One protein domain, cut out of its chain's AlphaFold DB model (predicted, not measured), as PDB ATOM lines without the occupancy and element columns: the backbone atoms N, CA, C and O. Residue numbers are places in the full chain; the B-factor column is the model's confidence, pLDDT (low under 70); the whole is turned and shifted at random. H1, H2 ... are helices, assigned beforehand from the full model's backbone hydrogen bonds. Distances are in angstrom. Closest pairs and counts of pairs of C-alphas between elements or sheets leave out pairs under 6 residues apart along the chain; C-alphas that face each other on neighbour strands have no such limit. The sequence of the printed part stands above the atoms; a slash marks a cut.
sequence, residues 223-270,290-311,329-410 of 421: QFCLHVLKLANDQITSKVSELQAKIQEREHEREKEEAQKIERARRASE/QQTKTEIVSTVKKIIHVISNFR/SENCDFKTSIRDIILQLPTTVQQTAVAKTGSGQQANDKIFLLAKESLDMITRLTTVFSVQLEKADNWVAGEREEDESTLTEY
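Overview. This is residues 223 to 270, 290 to 311 and 329 to 410 of the 421 residues of an uncharacterized protein of Meyerozyma sp. JA9 (UniProt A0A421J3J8). Two long helices, H1 and H5, run opposite ways at a shallow tilt, slid along each other, with the free end of H1 at one end of a rod and that of H5 at the other. H3 packs on H5 on the side away from H1, with H2 and the short H4 nearby. The printed part has 152 residues with five named helices, H1 to H5 in chain order, no named strand, and is all helix. It is extended, with a radius of gyration of the C-alphas of 22.9 A and spans of 93 by 37 by 26 A.

Arrangement. H1, residues 223 to 269, touches H5, residues 360 to 409, at a shallow tilt of 28 degrees, opposite ways; their closest C-alphas, of Asn 233 and Thr 382, are 6.2 A apart. H2, residues 290 to 309, is close to but not clearly touching H5, the closest C-alphas, of Lys 293 and Ile 367, being 7.6 A apart. H3, residues 329 to 343, touches H5 with residues 377 to 384 of H5 alone, at a shallow tilt of 15 degrees, opposite ways; the closest C-alphas, of Ile 341 and Met 377, are 6.3 A apart. H4, residues 348 to 351, is close to but not clearly touching H5, the closest C-alphas, of Val 349 and Leu 370, being 7.0 A apart. H1 is apart from H3 and H4. Each O i to N i+4 pair is within hydrogen-bond range in H1, H2 and H3, and 37 of 46 in H5; H4 is too short for such a pair.

Along the chain. H1 begins at C-alpha 223 (-32.588, -56.251, 54.655) and is 68.3 A long. H2 measures 28.1 A, H3 20.3 A and H4 5.0 A. H5, 74.6 A, ends at C-alpha 409 (-59.635, -59.060, 60.632).

Size, cuts and confidence. The C-alphas farthest apart, of Glu 270 and Tyr 410, are 93.0 A apart. Residues 271 to 289 and 312 to 328 are not printed, with C-alpha gaps of 40.3 A and 16.4 A. Of the links printed whole, H3 to H4 is tight and H4 to H5 short. Mean pLDDT of the printed part is 73.0; 60 residues are under 70, among them 342 to 364 and 398 to 410.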
ATOM      1  N   GLN A 223     -32.389 -57.700  54.779       86.75
ATOM      2  CA  GLN A 223     -32.588 -56.251  54.655       86.75
ATOM      3  C   GLN A 223     -31.275 -55.486  54.799       86.75
ATOM      4  O   GLN A 223     -30.983 -54.608  53.993       86.75
ATOM      5  N   PHE A 224     -30.448 -55.839  55.786       89.31
ATOM      6  CA  PHE A 224     -29.125 -55.242  55.943       89.31
ATOM      7  C   PHE A 224     -28.239 -55.508  54.718       89.31
ATOM      8  O   PHE A 224     -27.641 -54.579  54.183       89.31
ATOM      9  N   CYS A 225     -28.202 -56.749  54.220       89.75
ATOM     10  CA  CYS A 225     -27.470 -57.092  53.002       89.75
ATOM     11  C   CYS A 225     -27.987 -56.314  51.782       89.75
ATOM     12  O   CYS A 225     -27.184 -55.787  51.020       89.75
ATOM     13  N   LEU A 226     -29.307 -56.197  51.609       90.25
ATOM     14  CA  LEU A 226     -29.913 -55.407  50.534       90.25
ATOM     15  C   LEU A 226     -29.553 -53.927  50.652       90.25
ATOM     16  O   LEU A 226     -29.209 -53.312  49.649       90.25
ATOM     17  N   HIS A 227     -29.565 -53.365  51.860       90.56
ATOM     18  CA  HIS A 227     -29.167 -51.981  52.094       90.56
ATOM     19  C   HIS A 227     -27.694 -51.741  51.739       90.56
ATOM     20  O   HIS A 227     -27.381 -50.777  51.046       90.56
ATOM     21  N   VAL A 228     -26.795 -52.646  52.141       93.25
ATOM     22  CA  VAL A 228     -25.370 -52.579  51.774       93.25
ATOM     23  C   VAL A 228     -25.186 -52.691  50.259       93.25
ATOM     24  O   VAL A 228     -24.394 -51.946  49.685       93.25
ATOM     25  N   LEU A 229     -25.926 -53.583  49.595       90.69
ATOM     26  CA  LEU A 229     -25.870 -53.734  48.140       90.69
ATOM     27  C   LEU A 229     -26.411 -52.500  47.408       90.69
ATOM     28  O   LEU A 229     -25.796 -52.072  46.435       90.69
ATOM     29  N   LYS A 230     -27.506 -51.897  47.889       90.69
ATOM     30  CA  LYS A 230     -28.033 -50.625  47.373       90.69
ATOM     31  C   LYS A 230     -27.005 -49.507  47.533       90.69
ATOM     32  O   LYS A 230     -26.659 -48.867  46.549       90.69
ATOM     33  N   LEU A 231     -26.416 -49.367  48.723       92.81
ATOM     34  CA  LEU A 231     -25.377 -48.372  48.990       92.81
ATOM     35  C   LEU A 231     -24.164 -48.541  48.065       92.81
ATOM     36  O   LEU A 231     -23.649 -47.562  47.531       92.81
ATOM     37  N   ALA A 232     -23.704 -49.776  47.858       89.31
ATOM     38  CA  ALA A 232     -22.616 -50.057  46.929       89.31
ATOM     39  C   ALA A 232     -22.996 -49.692  45.484       89.31
ATOM     40  O   ALA A 232     -22.189 -49.097  44.771       89.31
ATOM     41  N   ASN A 233     -24.221 -50.005  45.056       90.31
ATOM     42  CA  ASN A 233     -24.706 -49.683  43.715       90.31
ATOM     43  C   ASN A 233     -24.839 -48.164  43.492       90.31
ATOM     44  O   ASN A 233     -24.455 -47.656  42.437       90.31
ATOM     45  N   ASP A 234     -25.290 -47.424  44.506       90.75
ATOM     46  CA  ASP A 234     -25.368 -45.960  44.489       90.75
ATOM     47  C   ASP A 234     -23.973 -45.329  44.412       90.75
ATOM     48  O   ASP A 234     -23.738 -44.416  43.617       90.75
ATOM     49  N   GLN A 235     -23.011 -45.849  45.182       92.31
ATOM     50  CA  GLN A 235     -21.619 -45.396  45.123       92.31
ATOM     51  C   GLN A 235     -20.987 -45.652  43.753       92.31
ATOM     52  O   GLN A 235     -20.315 -44.768  43.217       92.31
ATOM     53  N   ILE A 236     -21.208 -46.833  43.166       91.12
ATOM     54  CA  ILE A 236     -20.726 -47.144  41.814       91.12
ATOM     55  C   ILE A 236     -21.366 -46.185  40.810       91.12
ATOM     56  O   ILE A 236     -20.651 -45.597  40.006       91.12
ATOM     57  N   THR A 237     -22.680 -45.970  40.887       91.56
ATOM     58  CA  THR A 237     -23.402 -45.061  39.988       91.56
ATOM     59  C   THR A 237     -22.869 -43.632  40.093       91.56
ATOM     60  O   THR A 237     -22.523 -43.035  39.077       91.56
ATOM     61  N   SER A 238     -22.687 -43.112  41.310       92.94
ATOM     62  CA  SER A 238     -22.099 -41.791  41.550       92.94
ATOM     63  C   SER A 238     -20.698 -41.666  40.945       92.94
ATOM     64  O   SER A 238     -20.415 -40.702  40.230       92.94
ATOM     65  N   LYS A 239     -19.830 -42.663  41.155       92.31
ATOM     66  CA  LYS A 239     -18.471 -42.660  40.594       92.31
ATOM     67  C   LYS A 239     -18.461 -42.778  39.074       92.31
ATOM     68  O   LYS A 239     -17.648 -42.129  38.422       92.31
ATOM     69  N   VAL A 240     -19.365 -43.564  38.499       90.94
ATOM     70  CA  VAL A 240     -19.538 -43.671  37.047       90.94
ATOM     71  C   VAL A 240     -19.985 -42.332  36.463       90.94
ATOM     72  O   VAL A 240     -19.394 -41.893  35.480       90.94
ATOM     73  N   SER A 241     -20.930 -41.633  37.099       90.31
ATOM     74  CA  SER A 241     -21.348 -40.288  36.683       90.31
ATOM     75  C   SER A 241     -20.214 -39.261  36.785       90.31
ATOM     76  O   SER A 241     -20.021 -38.479  35.858       90.31
ATOM     77  N   GLU A 242     -19.413 -39.285  37.858       92.25
ATOM     78  CA  GLU A 242     -18.216 -38.435  37.978       92.25
ATOM     79  C   GLU A 242     -17.213 -38.697  36.840       92.25
ATOM     80  O   GLU A 242     -16.656 -37.762  36.260       92.25
ATOM     81  N   LEU A 243     -16.972 -39.967  36.506       89.75
ATOM     82  CA  LEU A 243     -16.055 -40.349  35.430       89.75
ATOM     83  C   LEU A 243     -16.602 -39.976  34.048       89.75
ATOM     84  O   LEU A 243     -15.844 -39.499  33.208       89.75
ATOM     85  N   GLN A 244     -17.905 -40.132  33.819       89.25
ATOM     86  CA  GLN A 244     -18.567 -39.676  32.595       89.25
ATOM     87  C   GLN A 244     -18.466 -38.156  32.438       89.25
ATOM     88  O   GLN A 244     -18.122 -37.691  31.352       89.25
ATOM     89  N   ALA A 245     -18.677 -37.390  33.513       90.06
ATOM     90  CA  ALA A 245     -18.517 -35.938  33.501       90.06
ATOM     91  C   ALA A 245     -17.077 -35.533  33.150       90.06
ATOM     92  O   ALA A 245     -16.871 -34.695  32.277       90.06
ATOM     93  N   LYS A 246     -16.073 -36.195  33.742       89.00
ATOM     94  CA  LYS A 246     -14.656 -35.966  33.404       89.00
ATOM     95  C   LYS A 246     -14.313 -36.329  31.958       89.00
ATOM     96  O   LYS A 246     -13.487 -35.664  31.337       89.00
ATOM     97  N   ILE A 247     -14.924 -37.380  31.410       86.69
ATOM     98  CA  ILE A 247     -14.769 -37.745  29.994       86.69
ATOM     99  C   ILE A 247     -15.376 -36.661  29.100       86.69
ATOM    100  O   ILE A 247     -14.718 -36.230  28.159       86.69
ATOM    101  N   GLN A 248     -16.583 -36.184  29.402       87.12
ATOM    102  CA  GLN A 248     -17.236 -35.117  28.636       87.12
ATOM    103  C   GLN A 248     -16.462 -33.794  28.707       87.12
ATOM    104  O   GLN A 248     -16.291 -33.125  27.692       87.12
ATOM    105  N   GLU A 249     -15.937 -33.442  29.881       88.50
ATOM    106  CA  GLU A 249     -15.076 -32.273  30.066       88.50
ATOM    107  C   GLU A 249     -13.824 -32.362  29.183       88.50
ATOM    108  O   GLU A 249     -13.539 -31.439  28.419       88.50
ATOM    109  N   ARG A 250     -13.140 -33.515  29.185       84.44
ATOM    110  CA  ARG A 250     -11.997 -33.786  28.297       84.44
ATOM    111  C   ARG A 250     -12.355 -33.755  26.810       84.44
ATOM    112  O   ARG A 250     -11.521 -33.364  25.995       84.44
ATOM    113  N   GLU A 251     -13.555 -34.196  26.438       84.12
ATOM    114  CA  GLU A 251     -14.047 -34.157  25.056       84.12
ATOM    115  C   GLU A 251     -14.225 -32.706  24.592       84.12
ATOM    116  O   GLU A 251     -13.678 -32.319  23.561       84.12
ATOM    117  N   HIS A 252     -14.856 -31.879  25.423       82.88
ATOM    118  CA  HIS A 252     -15.064 -30.460  25.158       82.88
ATOM    119  C   HIS A 252     -13.761 -29.640  25.156       82.88
ATOM    120  O   HIS A 252     -13.607 -28.711  24.361       82.88
ATOM    121  N   GLU A 253     -12.790 -29.976  26.011       85.25
ATOM    122  CA  GLU A 253     -11.450 -29.375  25.961       85.25
ATOM    123  C   GLU A 253     -10.744 -29.672  24.635       85.25
ATOM    124  O   GLU A 253     -10.215 -28.758  24.002       85.25
ATOM    125  N   ARG A 254     -10.794 -30.924  24.169       82.06
ATOM    126  CA  ARG A 254     -10.208 -31.326  22.885       82.06
ATOM    127  C   ARG A 254     -10.870 -30.612  21.706       82.06
ATOM    128  O   ARG A 254     -10.166 -30.136  20.819       82.06
ATOM    129  N   GLU A 255     -12.195 -30.485  21.709       83.31
ATOM    130  CA  GLU A 255     -12.926 -29.738  20.675       83.31
ATOM    131  C   GLU A 255     -12.522 -28.256  20.647       83.31
ATOM    132  O   GLU A 255     -12.317 -27.677  19.579       83.31
ATOM    133  N   LYS A 256     -12.333 -27.637  21.820       84.25
ATOM    134  CA  LYS A 256     -11.839 -26.258  21.925       84.25
ATOM    135  C   LYS A 256     -10.406 -26.108  21.424       84.25
ATOM    136  O   LYS A 256     -10.109 -25.128  20.742       84.25
ATOM    137  N   GLU A 257      -9.519 -27.044  21.752       83.06
ATOM    138  CA  GLU A 257      -8.141 -27.049  21.252       83.06
ATOM    139  C   GLU A 257      -8.095 -27.203  19.728       83.06
ATOM    140  O   GLU A 257      -7.336 -26.501  19.056       83.06
ATOM    141  N   GLU A 258      -8.939 -28.069  19.166       81.31
ATOM    142  CA  GLU A 258      -9.046 -28.267  17.723       81.31
ATOM    143  C   GLU A 258      -9.606 -27.023  17.020       81.31
ATOM    144  O   GLU A 258      -9.004 -26.542  16.057       81.31
ATOM    145  N   ALA A 259     -10.671 -26.418  17.554       81.38
ATOM    146  CA  ALA A 259     -11.224 -25.164  17.042       81.38
ATOM    147  C   ALA A 259     -10.195 -24.018  17.083       81.38
ATOM    148  O   ALA A 259     -10.053 -23.262  16.118       81.38
ATOM    149  N   GLN A 260      -9.412 -23.914  18.164       83.50
ATOM    150  CA  GLN A 260      -8.327 -22.934  18.265       83.50
ATOM    151  C   GLN A 260      -7.185 -23.218  17.285       83.50
ATOM    152  O   GLN A 260      -6.591 -22.281  16.746       83.50
ATOM    153  N   LYS A 261      -6.861 -24.489  17.034       84.38
ATOM    154  CA  LYS A 261      -5.834 -24.880  16.064       84.38
ATOM    155  C   LYS A 261      -6.263 -24.550  14.634       84.38
ATOM    156  O   LYS A 261      -5.439 -24.045  13.874       84.38
ATOM    157  N   ILE A 262      -7.533 -24.768  14.293       82.56
ATOM    158  CA  ILE A 262      -8.109 -24.401  12.991       82.56
ATOM    159  C   ILE A 262      -8.080 -22.881  12.804       82.56
ATOM    160  O   ILE A 262      -7.608 -22.412  11.772       82.56
ATOM    161  N   GLU A 263      -8.486 -22.096  13.805       82.94
ATOM    162  CA  GLU A 263      -8.448 -20.628  13.710       82.94
ATOM    163  C   GLU A 263      -7.007 -20.088  13.618       82.94
ATOM    164  O   GLU A 263      -6.740 -19.162  12.850       82.94
ATOM    165  N   ARG A 264      -6.038 -20.693  14.321       81.62
ATOM    166  CA  ARG A 264      -4.610 -20.354  14.162       81.62
ATOM    167  C   ARG A 264      -4.078 -20.715  12.777       81.62
ATOM    168  O   ARG A 264      -3.332 -19.924  12.209       81.62
ATOM    169  N   ALA A 265      -4.458 -21.867  12.225       79.38
ATOM    170  CA  ALA A 265      -4.081 -22.260  10.868       79.38
ATOM    171  C   ALA A 265      -4.701 -21.324   9.817       79.38
ATOM    172  O   ALA A 265      -4.024 -20.932   8.871       79.38
ATOM    173  N   ARG A 266      -5.951 -20.890  10.029       78.88
ATOM    174  CA  ARG A 266      -6.640 -19.914   9.176       78.88
ATOM    175  C   ARG A 266      -5.923 -18.561   9.188       78.88
ATOM    176  O   ARG A 266      -5.605 -18.035   8.127       78.88
ATOM    177  N   ARG A 267      -5.555 -18.054  10.371       77.12
ATOM    178  CA  ARG A 267      -4.763 -16.815  10.509       77.12
ATOM    179  C   ARG A 267      -3.342 -16.934   9.958       77.12
ATOM    180  O   ARG A 267      -2.829 -15.967   9.410       77.12
ATOM    181  N   ALA A 268      -2.711 -18.103  10.070       69.62
ATOM    182  CA  ALA A 268      -1.402 -18.360   9.471       69.62
ATOM    183  C   ALA A 268      -1.467 -18.439   7.935       69.62
ATOM    184  O   ALA A 268      -0.510 -18.059   7.278       69.62
ATOM    185  N   SER A 269      -2.593 -18.872   7.355       60.78
ATOM    186  CA  SER A 269      -2.784 -18.892   5.896       60.78
ATOM    187  C   SER A 269      -3.041 -17.509   5.276       60.78
ATOM    188  O   SER A 269      -2.844 -17.336   4.076       60.78
ATOM    189  N   GLU A 270      -3.427 -16.515   6.085       61.25
ATOM    190  CA  GLU A 270      -3.588 -15.110   5.672       61.25
ATOM    191  C   GLU A 270      -2.266 -14.306   5.765       61.25
ATOM    192  O   GLU A 270      -2.175 -13.209   5.215       61.25
ATOM    193  N   GLN A 290       1.514 -46.503  28.682       63.22
ATOM    194  CA  GLN A 290       1.714 -47.929  28.409       63.22
ATOM    195  C   GLN A 290       1.197 -48.802  29.553       63.22
ATOM    196  O   GLN A 290       0.549 -49.814  29.287       63.22
ATOM    197  N   GLN A 291       1.411 -48.390  30.803       69.12
ATOM    198  CA  GLN A 291       0.862 -49.077  31.968       69.12
ATOM    199  C   GLN A 291      -0.672 -49.110  31.915       69.12
ATOM    200  O   GLN A 291      -1.262 -50.191  31.945       69.12
ATOM    201  N   THR A 292      -1.306 -47.960  31.680       73.31
ATOM    202  CA  THR A 292      -2.764 -47.852  31.513       73.31
ATOM    203  C   THR A 292      -3.273 -48.784  30.407       73.31
ATOM    204  O   THR A 292      -4.254 -49.506  30.583       73.31
ATOM    205  N   LYS A 293      -2.560 -48.866  29.275       68.81
ATOM    206  CA  LYS A 293      -2.889 -49.801  28.188       68.81
ATOM    207  C   LYS A 293      -2.832 -51.264  28.643       68.81
ATOM    208  O   LYS A 293      -3.717 -52.041  28.289       68.81
ATOM    209  N   THR A 294      -1.820 -51.659  29.417       71.88
ATOM    210  CA  THR A 294      -1.721 -53.034  29.939       71.88
ATOM    211  C   THR A 294      -2.809 -53.358  30.961       71.88
ATOM    212  O   THR A 294      -3.359 -54.462  30.936       71.88
ATOM    213  N   GLU A 295      -3.179 -52.397  31.807       76.50
ATOM    214  CA  GLU A 295      -4.238 -52.543  32.807       76.50
ATOM    215  C   GLU A 295      -5.615 -52.684  32.153       76.50
ATOM    216  O   GLU A 295      -6.388 -53.572  32.527       76.50
ATOM    217  N   ILE A 296      -5.888 -51.901  31.107       76.69
ATOM    218  CA  ILE A 296      -7.103 -52.024  30.296       76.69
ATOM    219  C   ILE A 296      -7.169 -53.402  29.638       76.69
ATOM    220  O   ILE A 296      -8.166 -54.102  29.788       76.69
ATOM    221  N   VAL A 297      -6.104 -53.840  28.959       69.75
ATOM    222  CA  VAL A 297      -6.074 -55.154  28.290       69.75
ATOM    223  C   VAL A 297      -6.244 -56.295  29.299       69.75
ATOM    224  O   VAL A 297      -6.962 -57.259  29.029       69.75
ATOM    225  N   SER A 298      -5.637 -56.185  30.482       68.62
ATOM    226  CA  SER A 298      -5.812 -57.144  31.578       68.62
ATOM    227  C   SER A 298      -7.258 -57.178  32.075       68.62
ATOM    228  O   SER A 298      -7.830 -58.254  32.249       68.62
ATOM    229  N   THR A 299      -7.882 -56.014  32.241       77.06
ATOM    230  CA  THR A 299      -9.274 -55.880  32.694       77.06
ATOM    231  C   THR A 299     -10.248 -56.432  31.663       77.06
ATOM    232  O   THR A 299     -11.096 -57.249  32.001       77.06
ATOM    233  N   VAL A 300     -10.057 -56.099  30.390       69.25
ATOM    234  CA  VAL A 300     -10.796 -56.672  29.260       69.25
ATOM    235  C   VAL A 300     -10.657 -58.190  29.237       69.25
ATOM    236  O   VAL A 300     -11.650 -58.900  29.119       69.25
ATOM    237  N   LYS A 301      -9.439 -58.719  29.400       68.50
ATOM    238  CA  LYS A 301      -9.198 -60.166  29.435       68.50
ATOM    239  C   LYS A 301      -9.893 -60.826  30.624       68.50
ATOM    240  O   LYS A 301     -10.430 -61.918  30.467       68.50
ATOM    241  N   LYS A 302      -9.911 -60.177  31.791       75.25
ATOM    242  CA  LYS A 302     -10.658 -60.639  32.970       75.25
ATOM    243  C   LYS A 302     -12.161 -60.611  32.718       75.25
ATOM    244  O   LYS A 302     -12.815 -61.589  33.041       75.25
ATOM    245  N   ILE A 303     -12.690 -59.561  32.096       69.56
ATOM    246  CA  ILE A 303     -14.101 -59.457  31.710       69.56
ATOM    247  C   ILE A 303     -14.456 -60.576  30.726       69.56
ATOM    248  O   ILE A 303     -15.353 -61.358  31.012       69.56
ATOM    249  N   ILE A 304     -13.693 -60.754  29.641       64.94
ATOM    250  CA  ILE A 304     -13.859 -61.860  28.678       64.94
ATOM    251  C   ILE A 304     -13.774 -63.216  29.374       64.94
ATOM    252  O   ILE A 304     -14.578 -64.096  29.089       64.94
ATOM    253  N   HIS A 305     -12.833 -63.399  30.297       67.56
ATOM    254  CA  HIS A 305     -12.707 -64.634  31.061       67.56
ATOM    255  C   HIS A 305     -13.924 -64.874  31.957       67.56
ATOM    256  O   HIS A 305     -14.447 -65.984  31.981       67.56
ATOM    257  N   VAL A 306     -14.408 -63.838  32.646       70.94
ATOM    258  CA  VAL A 306     -15.628 -63.893  33.452       70.94
ATOM    259  C   VAL A 306     -16.821 -64.226  32.566       70.94
ATOM    260  O   VAL A 306     -17.538 -65.143  32.920       70.94
ATOM    261  N   ILE A 307     -16.988 -63.599  31.396       59.84
ATOM    262  CA  ILE A 307     -18.068 -63.879  30.427       59.84
ATOM    263  C   ILE A 307     -17.972 -65.299  29.863       59.84
ATOM    264  O   ILE A 307     -18.970 -66.010  29.782       59.84
ATOM    265  N   SER A 308     -16.772 -65.721  29.465       55.16
ATOM    266  CA  SER A 308     -16.510 -67.033  28.868       55.16
ATOM    267  C   SER A 308     -16.727 -68.159  29.874       55.16
ATOM    268  O   SER A 308     -17.151 -69.248  29.492       55.16
ATOM    269  N   ASN A 309     -16.456 -67.897  31.154       58.50
ATOM    270  CA  ASN A 309     -16.723 -68.815  32.257       58.50
ATOM    271  C   ASN A 309     -18.076 -68.563  32.928       58.50
ATOM    272  O   ASN A 309     -18.465 -69.327  33.815       58.50
ATOM    273  N   PHE A 310     -18.815 -67.533  32.503       57.72
ATOM    274  CA  PHE A 310     -20.162 -67.255  32.975       57.72
ATOM    275  C   PHE A 310     -21.085 -68.316  32.389       57.72
ATOM    276  O   PHE A 310     -21.652 -68.177  31.305       57.72
ATOM    277  N   ARG A 311     -21.201 -69.431  33.110       56.31
ATOM    278  CA  ARG A 311     -22.161 -70.491  32.828       56.31
ATOM    279  C   ARG A 311     -23.476 -70.096  33.512       56.31
ATOM    280  O   ARG A 311     -23.533 -70.125  34.742       56.31
ATOM    281  N   SER A 329     -38.328 -67.875  34.463       54.38
ATOM    282  CA  SER A 329     -38.229 -67.048  33.253       54.38
ATOM    283  C   SER A 329     -37.517 -65.730  33.544       54.38
ATOM    284  O   SER A 329     -36.500 -65.451  32.925       54.38
ATOM    285  N   GLU A 330     -37.942 -64.984  34.570       57.19
ATOM    286  CA  GLU A 330     -37.348 -63.676  34.894       57.19
ATOM    287  C   GLU A 330     -35.859 -63.759  35.263       57.19
ATOM    288  O   GLU A 330     -35.075 -62.868  34.942       57.19
ATOM    289  N   ASN A 331     -35.444 -64.846  35.922       61.41
ATOM    290  CA  ASN A 331     -34.031 -65.103  36.195       61.41
ATOM    291  C   ASN A 331     -33.245 -65.414  34.914       61.41
ATOM    292  O   ASN A 331     -32.065 -65.077  34.822       61.41
ATOM    293  N   CYS A 332     -33.873 -66.066  33.935       61.34
ATOM    294  CA  CYS A 332     -33.287 -66.294  32.619       61.34
ATOM    295  C   CYS A 332     -33.172 -64.974  31.842       61.34
ATOM    296  O   CYS A 332     -32.116 -64.703  31.273       61.34
ATOM    297  N   ASP A 333     -34.191 -64.119  31.910       67.31
ATOM    298  CA  ASP A 333     -34.237 -62.816  31.241       67.31
ATOM    299  C   ASP A 333     -33.227 -61.831  31.844       67.31
ATOM    300  O   ASP A 333     -32.491 -61.174  31.115       67.31
ATOM    301  N   PHE A 334     -33.084 -61.801  33.173       73.00
ATOM    302  CA  PHE A 334     -32.042 -61.031  33.863       73.00
ATOM    303  C   PHE A 334     -30.633 -61.492  33.478       73.00
ATOM    304  O   PHE A 334     -29.772 -60.678  33.141       73.00
ATOM    305  N   LYS A 335     -30.391 -62.809  33.482       69.50
ATOM    306  CA  LYS A 335     -29.098 -63.387  33.083       69.50
ATOM    307  C   LYS A 335     -28.784 -63.109  31.614       69.50
ATOM    308  O   LYS A 335     -27.628 -62.851  31.288       69.50
ATOM    309  N   THR A 336     -29.793 -63.166  30.749       75.44
ATOM    310  CA  THR A 336     -29.667 -62.871  29.317       75.44
ATOM    311  C   THR A 336     -29.419 -61.383  29.102       75.44
ATOM    312  O   THR A 336     -28.494 -61.042  28.384       75.44
ATOM    313  N   SER A 337     -30.104 -60.502  29.832       76.31
ATOM    314  CA  SER A 337     -29.874 -59.055  29.796       76.31
ATOM    315  C   SER A 337     -28.462 -58.675  30.250       76.31
ATOM    316  O   SER A 337     -27.780 -57.935  29.549       76.31
ATOM    317  N   ILE A 338     -27.964 -59.235  31.362       75.62
ATOM    318  CA  ILE A 338     -26.569 -59.034  31.794       75.62
ATOM    319  C   ILE A 338     -25.606 -59.522  30.717       75.62
ATOM    320  O   ILE A 338     -24.641 -58.837  30.384       75.62
ATOM    321  N   ARG A 339     -25.863 -60.709  30.161       73.88
ATOM    322  CA  ARG A 339     -25.035 -61.268  29.098       73.88
ATOM    323  C   ARG A 339     -25.030 -60.364  27.871       73.88
ATOM    324  O   ARG A 339     -23.956 -60.097  27.360       73.88
ATOM    325  N   ASP A 340     -26.181 -59.874  27.438       74.25
ATOM    326  CA  ASP A 340     -26.328 -59.035  26.253       74.25
ATOM    327  C   ASP A 340     -25.693 -57.661  26.453       74.25
ATOM    328  O   ASP A 340     -24.981 -57.206  25.567       74.25
ATOM    329  N   ILE A 341     -25.845 -57.042  27.629       74.62
ATOM    330  CA  ILE A 341     -25.166 -55.783  27.983       74.62
ATOM    331  C   ILE A 341     -23.649 -55.959  27.912       74.62
ATOM    332  O   ILE A 341     -22.938 -55.103  27.391       74.62
ATOM    333  N   ILE A 342     -23.150 -57.086  28.417       69.44
ATOM    334  CA  ILE A 342     -21.721 -57.366  28.421       69.44
ATOM    335  C   ILE A 342     -21.221 -57.803  27.024       69.44
ATOM    336  O   ILE A 342     -20.088 -57.512  26.655       69.44
ATOM    337  N   LEU A 343     -22.042 -58.485  26.222       66.00
ATOM    338  CA  LEU A 343     -21.708 -58.892  24.850       66.00
ATOM    339  C   LEU A 343     -21.883 -57.761  23.827       66.00
ATOM    340  O   LEU A 343     -21.288 -57.833  22.756       66.00
ATOM    341  N   GLN A 344     -22.654 -56.718  24.148       65.62
ATOM    342  CA  GLN A 344     -22.778 -55.492  23.354       65.62
ATOM    343  C   GLN A 344     -21.556 -54.578  23.453       65.62
ATOM    344  O   GLN A 344     -21.509 -53.585  22.731       65.62
ATOM    345  N   LEU A 345     -20.548 -54.926  24.264       58.06
ATOM    346  CA  LEU A 345     -19.202 -54.373  24.107       58.06
ATOM    347  C   LEU A 345     -18.747 -54.633  22.663       58.06
ATOM    348  O   LEU A 345     -18.531 -55.791  22.287       58.06
ATOM    349  N   PRO A 346     -18.591 -53.601  21.827       54.41
ATOM    350  CA  PRO A 346     -18.191 -53.791  20.466       54.41
ATOM    351  C   PRO A 346     -16.798 -54.393  20.412       54.41
ATOM    352  O   PRO A 346     -15.887 -54.176  21.220       54.41
ATOM    353  N   THR A 347     -16.649 -55.159  19.350       51.72
ATOM    354  CA  THR A 347     -15.451 -55.810  18.838       51.72
ATOM    355  C   THR A 347     -14.227 -54.887  18.713       51.72
ATOM    356  O   THR A 347     -13.121 -55.382  18.498       51.72
ATOM    357  N   THR A 348     -14.358 -53.572  18.924       50.25
ATOM    358  CA  THR A 348     -13.259 -52.608  19.130       50.25
ATOM    359  C   THR A 348     -12.340 -53.002  20.286       50.25
ATOM    360  O   THR A 348     -11.115 -52.856  20.183       50.25
ATOM    361  N   VAL A 349     -12.900 -53.583  21.349       49.84
ATOM    362  CA  VAL A 349     -12.145 -54.122  22.489       49.84
ATOM    363  C   VAL A 349     -11.335 -55.371  22.097       49.84
ATOM    364  O   VAL A 349     -10.217 -55.570  22.570       49.84
ATOM    365  N   GLN A 350     -11.848 -56.190  21.170       50.75
ATOM    366  CA  GLN A 350     -11.105 -57.335  20.621       50.75
ATOM    367  C   GLN A 350     -10.016 -56.903  19.623       50.75
ATOM    368  O   GLN A 350      -8.953 -57.519  19.569       50.75
ATOM    369  N   GLN A 351     -10.226 -55.819  18.866       51.16
ATOM    370  CA  GLN A 351      -9.259 -55.336  17.867       51.16
ATOM    371  C   GLN A 351      -8.075 -54.556  18.462       51.16
ATOM    372  O   GLN A 351      -6.995 -54.515  17.861       51.16
ATOM    373  N   THR A 352      -8.215 -53.973  19.655       49.62
ATOM    374  CA  THR A 352      -7.128 -53.228  20.323       49.62
ATOM    375  C   THR A 352      -5.994 -54.124  20.828       49.62
ATOM    376  O   THR A 352      -4.868 -53.645  20.975       49.62
ATOM    377  N   ALA A 353      -6.240 -55.426  21.011       48.75
ATOM    378  CA  ALA A 353      -5.196 -56.402  21.327       48.75
ATOM    379  C   ALA A 353      -4.334 -56.793  20.105       48.75
ATOM    380  O   ALA A 353      -3.230 -57.305  20.286       48.75
ATOM    381  N   VAL A 354      -4.804 -56.538  18.875       45.22
ATOM    382  CA  VAL A 354      -4.172 -57.039  17.636       45.22
ATOM    383  C   VAL A 354      -3.475 -55.934  16.824       45.22
ATOM    384  O   VAL A 354      -2.506 -56.208  16.118       45.22
ATOM    385  N   ALA A 355      -3.872 -54.663  16.954       45.03
ATOM    386  CA  ALA A 355      -3.258 -53.573  16.189       45.03
ATOM    387  C   ALA A 355      -1.957 -53.055  16.836       45.03
ATOM    388  O   ALA A 355      -1.933 -52.063  17.570       45.03
ATOM    389  N   LYS A 356      -0.846 -53.724  16.531       47.66
ATOM    390  CA  LYS A 356       0.519 -53.347  16.922       47.66
ATOM    391  C   LYS A 356       1.120 -52.249  16.021       47.66
ATOM    392  O   LYS A 356       2.314 -52.286  15.808       47.66
ATOM    393  N   THR A 357       0.359 -51.297  15.472       44.41
ATOM    394  CA  THR A 357       0.898 -50.287  14.523       44.41
ATOM    395  C   THR A 357      -0.074 -49.115  14.291       44.41
ATOM    396  O   THR A 357      -0.730 -49.023  13.259       44.41
ATOM    397  N   GLY A 358      -0.187 -48.191  15.242       48.22
ATOM    398  CA  GLY A 358      -0.900 -46.922  15.041       48.22
ATOM    399  C   GLY A 358      -0.190 -45.804  15.792       48.22
ATOM    400  O   GLY A 358       0.328 -46.049  16.882       48.22
ATOM    401  N   SER A 359      -0.124 -44.611  15.201       53.38
ATOM    402  CA  SER A 359       0.465 -43.411  15.811       53.38
ATOM    403  C   SER A 359      -0.053 -43.201  17.244       53.38
ATOM    404  O   SER A 359      -1.205 -43.513  17.545       53.38
ATOM    405  N   GLY A 360       0.790 -42.684  18.148       57.34
ATOM    406  CA  GLY A 360       0.459 -42.538  19.576       57.34
ATOM    407  C   GLY A 360      -0.861 -41.801  19.845       57.34
ATOM    408  O   GLY A 360      -1.563 -42.138  20.795       57.34
ATOM    409  N   GLN A 361      -1.258 -40.876  18.966       58.81
ATOM    410  CA  GLN A 361      -2.557 -40.196  19.008       58.81
ATOM    411  C   GLN A 361      -3.738 -41.178  18.852       58.81
ATOM    412  O   GLN A 361      -4.611 -41.234  19.711       58.81
ATOM    413  N   GLN A 362      -3.707 -42.048  17.831       58.59
ATOM    414  CA  GLN A 362      -4.773 -43.027  17.570       58.59
ATOM    415  C   GLN A 362      -4.930 -44.063  18.688       58.59
ATOM    416  O   GLN A 362      -6.011 -44.622  18.867       58.59
ATOM    417  N   ALA A 363      -3.856 -44.376  19.417       62.53
ATOM    418  CA  ALA A 363      -3.933 -45.290  20.552       62.53
ATOM    419  C   ALA A 363      -4.678 -44.658  21.739       62.53
ATOM    420  O   ALA A 363      -5.487 -45.335  22.369       62.53
ATOM    421  N   ASN A 364      -4.443 -43.370  22.009       67.06
ATOM    422  CA  ASN A 364      -5.114 -42.637  23.082       67.06
ATOM    423  C   ASN A 364      -6.605 -42.416  22.782       67.06
ATOM    424  O   ASN A 364      -7.433 -42.624  23.666       67.06
ATOM    425  N   ASP A 365      -6.966 -42.110  21.533       71.00
ATOM    426  CA  ASP A 365      -8.374 -41.951  21.138       71.00
ATOM    427  C   ASP A 365      -9.164 -43.265  21.267       71.00
ATOM    428  O   ASP A 365     -10.302 -43.276  21.734       71.00
ATOM    429  N   LYS A 366      -8.536 -44.403  20.940       72.19
ATOM    430  CA  LYS A 366      -9.135 -45.739  21.128       72.19
ATOM    431  C   LYS A 366      -9.324 -46.094  22.602       72.19
ATOM    432  O   LYS A 366     -10.328 -46.707  22.951       72.19
ATOM    433  N   ILE A 367      -8.375 -45.718  23.462       73.62
ATOM    434  CA  ILE A 367      -8.479 -45.911  24.916       73.62
ATOM    435  C   ILE A 367      -9.620 -45.063  25.487       73.62
ATOM    436  O   ILE A 367     -10.405 -45.555  26.292       73.62
ATOM    437  N   PHE A 368      -9.742 -43.815  25.037       77.00
ATOM    438  CA  PHE A 368     -10.813 -42.914  25.451       77.00
ATOM    439  C   PHE A 368     -12.198 -43.431  25.035       77.00
ATOM    440  O   PHE A 368     -13.121 -43.451  25.850       77.00
ATOM    441  N   LEU A 369     -12.332 -43.920  23.798       77.62
ATOM    442  CA  LEU A 369     -13.567 -44.542  23.314       77.62
ATOM    443  C   LEU A 369     -13.933 -45.787  24.136       77.62
ATOM    444  O   LEU A 369     -15.081 -45.934  24.550       77.62
ATOM    445  N   LEU A 370     -12.947 -46.634  24.444       78.12
ATOM    446  CA  LEU A 370     -13.134 -47.822  25.277       78.12
ATOM    447  C   LEU A 370     -13.565 -47.461  26.704       78.12
ATOM    448  O   LEU A 370     -14.439 -48.117  27.264       78.12
ATOM    449  N   ALA A 371     -12.992 -46.408  27.291       80.19
ATOM    450  CA  ALA A 371     -13.395 -45.924  28.608       80.19
ATOM    451  C   ALA A 371     -14.863 -45.466  28.608       80.19
ATOM    452  O   ALA A 371     -15.635 -45.901  29.465       80.19
ATOM    453  N   LYS A 372     -15.269 -44.670  27.609       82.31
ATOM    454  CA  LYS A 372     -16.652 -44.188  27.423       82.31
ATOM    455  C   LYS A 372     -17.644 -45.350  27.325       82.31
ATOM    456  O   LYS A 372     -18.651 -45.380  28.025       82.31
ATOM    457  N   GLU A 373     -17.302 -46.340  26.519       79.00
ATOM    458  CA  GLU A 373     -18.097 -47.544  26.303       79.00
ATOM    459  C   GLU A 373     -18.188 -48.451  27.534       79.00
ATOM    460  O   GLU A 373     -19.261 -48.940  27.886       79.00
ATOM    461  N   SER A 374     -17.073 -48.634  28.245       80.38
ATOM    462  CA  SER A 374     -17.057 -49.411  29.485       80.38
ATOM    463  C   SER A 374     -17.892 -48.757  30.590       80.38
ATOM    464  O   SER A 374     -18.564 -49.461  31.342       80.38
ATOM    465  N   LEU A 375     -17.915 -47.420  30.663       84.88
ATOM    466  CA  LEU A 375     -18.753 -46.678  31.606       84.88
ATOM    467  C   LEU A 375     -20.238 -46.763  31.247       84.88
ATOM    468  O   LEU A 375     -21.067 -46.878  32.149       84.88
ATOM    469  N   ASP A 376     -20.585 -46.751  29.958       82.75
ATOM    470  CA  ASP A 376     -21.963 -46.981  29.506       82.75
ATOM    471  C   ASP A 376     -22.442 -48.389  29.887       82.75
ATOM    472  O   ASP A 376     -23.501 -48.550  30.493       82.75
ATOM    473  N   MET A 377     -21.613 -49.411  29.653       83.38
ATOM    474  CA  MET A 377     -21.913 -50.778  30.081       83.38
ATOM    475  C   MET A 377     -22.132 -50.860  31.597       83.38
ATOM    476  O   MET A 377     -23.118 -51.450  32.041       83.38
ATOM    477  N   ILE A 378     -21.238 -50.274  32.402       82.06
ATOM    478  CA  ILE A 378     -21.383 -50.288  33.863       82.06
ATOM    479  C   ILE A 378     -22.680 -49.582  34.275       82.06
ATOM    480  O   ILE A 378     -23.387 -50.111  35.123       82.06
ATOM    481  N   THR A 379     -23.046 -48.468  33.632       86.88
ATOM    482  CA  THR A 379     -24.316 -47.758  33.885       86.88
ATOM    483  C   THR A 379     -25.535 -48.644  33.605       86.88
ATOM    484  O   THR A 379     -26.490 -48.690  34.384       86.88
ATOM    485  N   ARG A 380     -25.511 -49.399  32.500       84.19
ATOM    486  CA  ARG A 380     -26.579 -50.354  32.166       84.19
ATOM    487  C   ARG A 380     -26.651 -51.488  33.188       84.19
ATOM    488  O   ARG A 380     -27.744 -51.857  33.612       84.19
ATOM    489  N   LEU A 381     -25.501 -52.008  33.620       82.25
ATOM    490  CA  LEU A 381     -25.433 -53.049  34.645       82.25
ATOM    491  C   LEU A 381     -25.958 -52.551  35.993       82.25
ATOM    492  O   LEU A 381     -26.801 -53.226  36.577       82.25
ATOM    493  N   THR A 382     -25.524 -51.382  36.475       85.00
ATOM    494  CA  THR A 382     -26.000 -50.824  37.753       85.00
ATOM    495  C   THR A 382     -27.503 -50.570  37.730       85.00
ATOM    496  O   THR A 382     -28.174 -50.874  38.712       85.00
ATOM    497  N   THR A 383     -28.058 -50.133  36.595       87.81
ATOM    498  CA  THR A 383     -29.512 -49.977  36.401       87.81
ATOM    499  C   THR A 383     -30.249 -51.313  36.527       87.81
ATOM    500  O   THR A 383     -31.231 -51.426  37.260       87.81
ATOM    501  N   VAL A 384     -29.754 -52.355  35.855       83.44
ATOM    502  CA  VAL A 384     -30.324 -53.708  35.923       83.44
ATOM    503  C   VAL A 384     -30.215 -54.292  37.341       83.44
ATOM    504  O   VAL A 384     -31.159 -54.921  37.821       83.44
ATOM    505  N   PHE A 385     -29.117 -54.023  38.054       84.00
ATOM    506  CA  PHE A 385     -28.974 -54.365  39.470       84.00
ATOM    507  C   PHE A 385     -29.938 -53.585  40.368       84.00
ATOM    508  O   PHE A 385     -30.511 -54.190  41.269       84.00
ATOM    509  N   SER A 386     -30.178 -52.294  40.120       87.69
ATOM    510  CA  SER A 386     -31.134 -51.490  40.894       87.69
ATOM    511  C   SER A 386     -32.545 -52.064  40.813       87.69
ATOM    512  O   SER A 386     -33.174 -52.263  41.849       87.69
ATOM    513  N   VAL A 387     -33.003 -52.429  39.610       87.00
ATOM    514  CA  VAL A 387     -34.321 -53.055  39.409       87.00
ATOM    515  C   VAL A 387     -34.424 -54.386  40.157       87.00
ATOM    516  O   VAL A 387     -35.448 -54.678  40.772       87.00
ATOM    517  N   GLN A 388     -33.369 -55.207  40.154       83.06
ATOM    518  CA  GLN A 388     -33.384 -56.464  40.909       83.06
ATOM    519  C   GLN A 388     -33.308 -56.261  42.420       83.06
ATOM    520  O   GLN A 388     -33.953 -56.997  43.162       83.06
ATOM    521  N   LEU A 389     -32.544 -55.274  42.891       87.88
ATOM    522  CA  LEU A 389     -32.486 -54.929  44.308       87.88
ATOM    523  C   LEU A 389     -33.827 -54.388  44.802       87.88
ATOM    524  O   LEU A 389     -34.208 -54.691  45.924       87.88
ATOM    525  N   GLU A 390     -34.559 -53.642  43.975       85.75
ATOM    526  CA  GLU A 390     -35.918 -53.189  44.273       85.75
ATOM    527  C   GLU A 390     -36.910 -54.359  44.313       85.75
ATOM    528  O   GLU A 390     -37.658 -54.492  45.278       85.75
ATOM    529  N   LYS A 391     -36.860 -55.276  43.338       82.25
ATOM    530  CA  LYS A 391     -37.664 -56.512  43.365       82.25
ATOM    531  C   LYS A 391     -37.370 -57.363  44.604       82.25
ATOM    532  O   LYS A 391     -38.296 -57.874  45.230       82.25
ATOM    533  N   ALA A 392     -36.098 -57.510  44.969       83.06
ATOM    534  CA  ALA A 392     -35.688 -58.252  46.155       83.06
ATOM    535  C   ALA A 392     -36.122 -57.550  47.451       83.06
ATOM    536  O   ALA A 392     -36.537 -58.220  48.392       83.06
ATOM    537  N   ASP A 393     -36.083 -56.218  47.493       84.50
ATOM    538  CA  ASP A 393     -36.584 -55.432  48.622       84.50
ATOM    539  C   ASP A 393     -38.102 -55.569  48.770       84.50
ATOM    540  O   ASP A 393     -38.585 -55.844  49.863       84.50
ATOM    541  N   ASN A 394     -38.847 -55.515  47.663       83.25
ATOM    542  CA  ASN A 394     -40.291 -55.752  47.636       83.25
ATOM    543  C   ASN A 394     -40.652 -57.193  48.015       83.25
ATOM    544  O   ASN A 394     -41.673 -57.410  48.653       83.25
ATOM    545  N   TRP A 395     -39.822 -58.182  47.682       82.75
ATOM    546  CA  TRP A 395     -40.014 -59.561  48.137       82.75
ATOM    547  C   TRP A 395     -39.809 -59.692  49.654       82.75
ATOM    548  O   TRP A 395     -40.609 -60.316  50.347       82.75
ATOM    549  N   VAL A 396     -38.773 -59.042  50.188       79.19
ATOM    550  CA  VAL A 396     -38.492 -59.006  51.631       79.19
ATOM    551  C   VAL A 396     -39.530 -58.171  52.403       79.19
ATOM    552  O   VAL A 396     -39.789 -58.448  53.577       79.19
ATOM    553  N   ALA A 397     -40.131 -57.162  51.764       74.62
ATOM    554  CA  ALA A 397     -41.156 -56.289  52.332       74.62
ATOM    555  C   ALA A 397     -42.588 -56.829  52.169       74.62
ATOM    556  O   ALA A 397     -43.393 -56.636  53.070       74.62
ATOM    557  N   GLY A 398     -42.918 -57.528  51.082       62.16
ATOM    558  CA  GLY A 398     -44.252 -58.088  50.817       62.16
ATOM    559  C   GLY A 398     -44.666 -59.162  51.827       62.16
ATOM    560  O   GLY A 398     -45.831 -59.264  52.191       62.16
ATOM    561  N   GLU A 399     -43.691 -59.854  52.421       55.56
ATOM    562  CA  GLU A 399     -43.890 -60.747  53.572       55.56
ATOM    563  C   GLU A 399     -44.289 -59.992  54.873       55.56
ATOM    564  O   GLU A 399     -44.358 -60.589  55.948       55.56
ATOM    565  N   ARG A 400     -44.485 -58.663  54.820       51.00
ATOM    566  CA  ARG A 400     -44.961 -57.808  55.922       51.00
ATOM    567  C   ARG A 400     -46.463 -57.520  55.836       51.00
ATOM    568  O   ARG A 400     -47.123 -57.562  56.870       51.00
ATOM    569  N   GLU A 401     -47.009 -57.256  54.648       50.97
ATOM    570  CA  GLU A 401     -48.432 -56.895  54.492       50.97
ATOM    571  C   GLU A 401     -49.377 -58.084  54.727       50.97
ATOM    572  O   GLU A 401     -50.426 -57.924  55.355       50.97
ATOM    573  N   GLU A 402     -48.992 -59.300  54.324       49.78
ATOM    574  CA  GLU A 402     -49.778 -60.519  54.597       49.78
ATOM    575  C   GLU A 402     -49.816 -60.877  56.099       49.78
ATOM    576  O   GLU A 402     -50.794 -61.436  56.609       49.78
ATOM    577  N   ASP A 403     -48.770 -60.514  56.846       48.91
ATOM    578  CA  ASP A 403     -48.691 -60.746  58.288       48.91
ATOM    579  C   ASP A 403     -49.457 -59.690  59.108       48.91
ATOM    580  O   ASP A 403     -49.955 -60.021  60.185       48.91
ATOM    581  N   GLU A 404     -49.593 -58.457  58.608       46.66
ATOM    582  CA  GLU A 404     -50.258 -57.343  59.306       46.66
ATOM    583  C   GLU A 404     -51.779 -57.301  59.038       46.66
ATOM    584  O   GLU A 404     -52.563 -57.083  59.963       46.66
ATOM    585  N   SER A 405     -52.218 -57.650  57.822       47.91
ATOM    586  CA  SER A 405     -53.645 -57.700  57.439       47.91
ATOM    587  C   SER A 405     -54.431 -58.800  58.171       47.91
ATOM    588  O   SER A 405     -55.619 -58.653  58.457       47.91
ATOM    589  N   THR A 406     -53.764 -59.902  58.533       46.66
ATOM    590  CA  THR A 406     -54.396 -61.030  59.246       46.66
ATOM    591  C   THR A 406     -54.643 -60.758  60.733       46.66
ATOM    592  O   THR A 406     -55.382 -61.506  61.373       46.66
ATOM    593  N   LEU A 407     -54.059 -59.692  61.296       46.69
ATOM    594  CA  LEU A 407     -54.262 -59.320  62.697       46.69
ATOM    595  C   LEU A 407     -55.479 -58.400  62.893       46.69
ATOM    596  O   LEU A 407     -56.100 -58.434  63.950       46.69
ATOM    597  N   THR A 408     -55.839 -57.603  61.883       47.97
ATOM    598  CA  THR A 408     -56.949 -56.638  61.966       47.97
ATOM    599  C   THR A 408     -58.319 -57.251  61.674       47.97
ATOM    600  O   THR A 408     -59.332 -56.733  62.139       47.97
ATOM    601  N   GLU A 409     -58.374 -58.369  60.946       44.28
ATOM    602  CA  GLU A 409     -59.635 -59.060  60.632       44.28
ATOM    603  C   GLU A 409     -60.172 -59.864  61.834       44.28
ATOM    604  O   GLU A 409     -61.373 -59.887  62.084       44.28
ATOM    605  N   TYR A 410     -59.289 -60.414  62.679       47.59
ATOM    606  CA  TYR A 410     -59.680 -61.202  63.860       47.59
ATOM    607  C   TYR A 410     -60.219 -60.386  65.048       47.59
ATOM    608  O   TYR A 410     -60.808 -60.966  65.963       47.59
TER     609      TYR A 410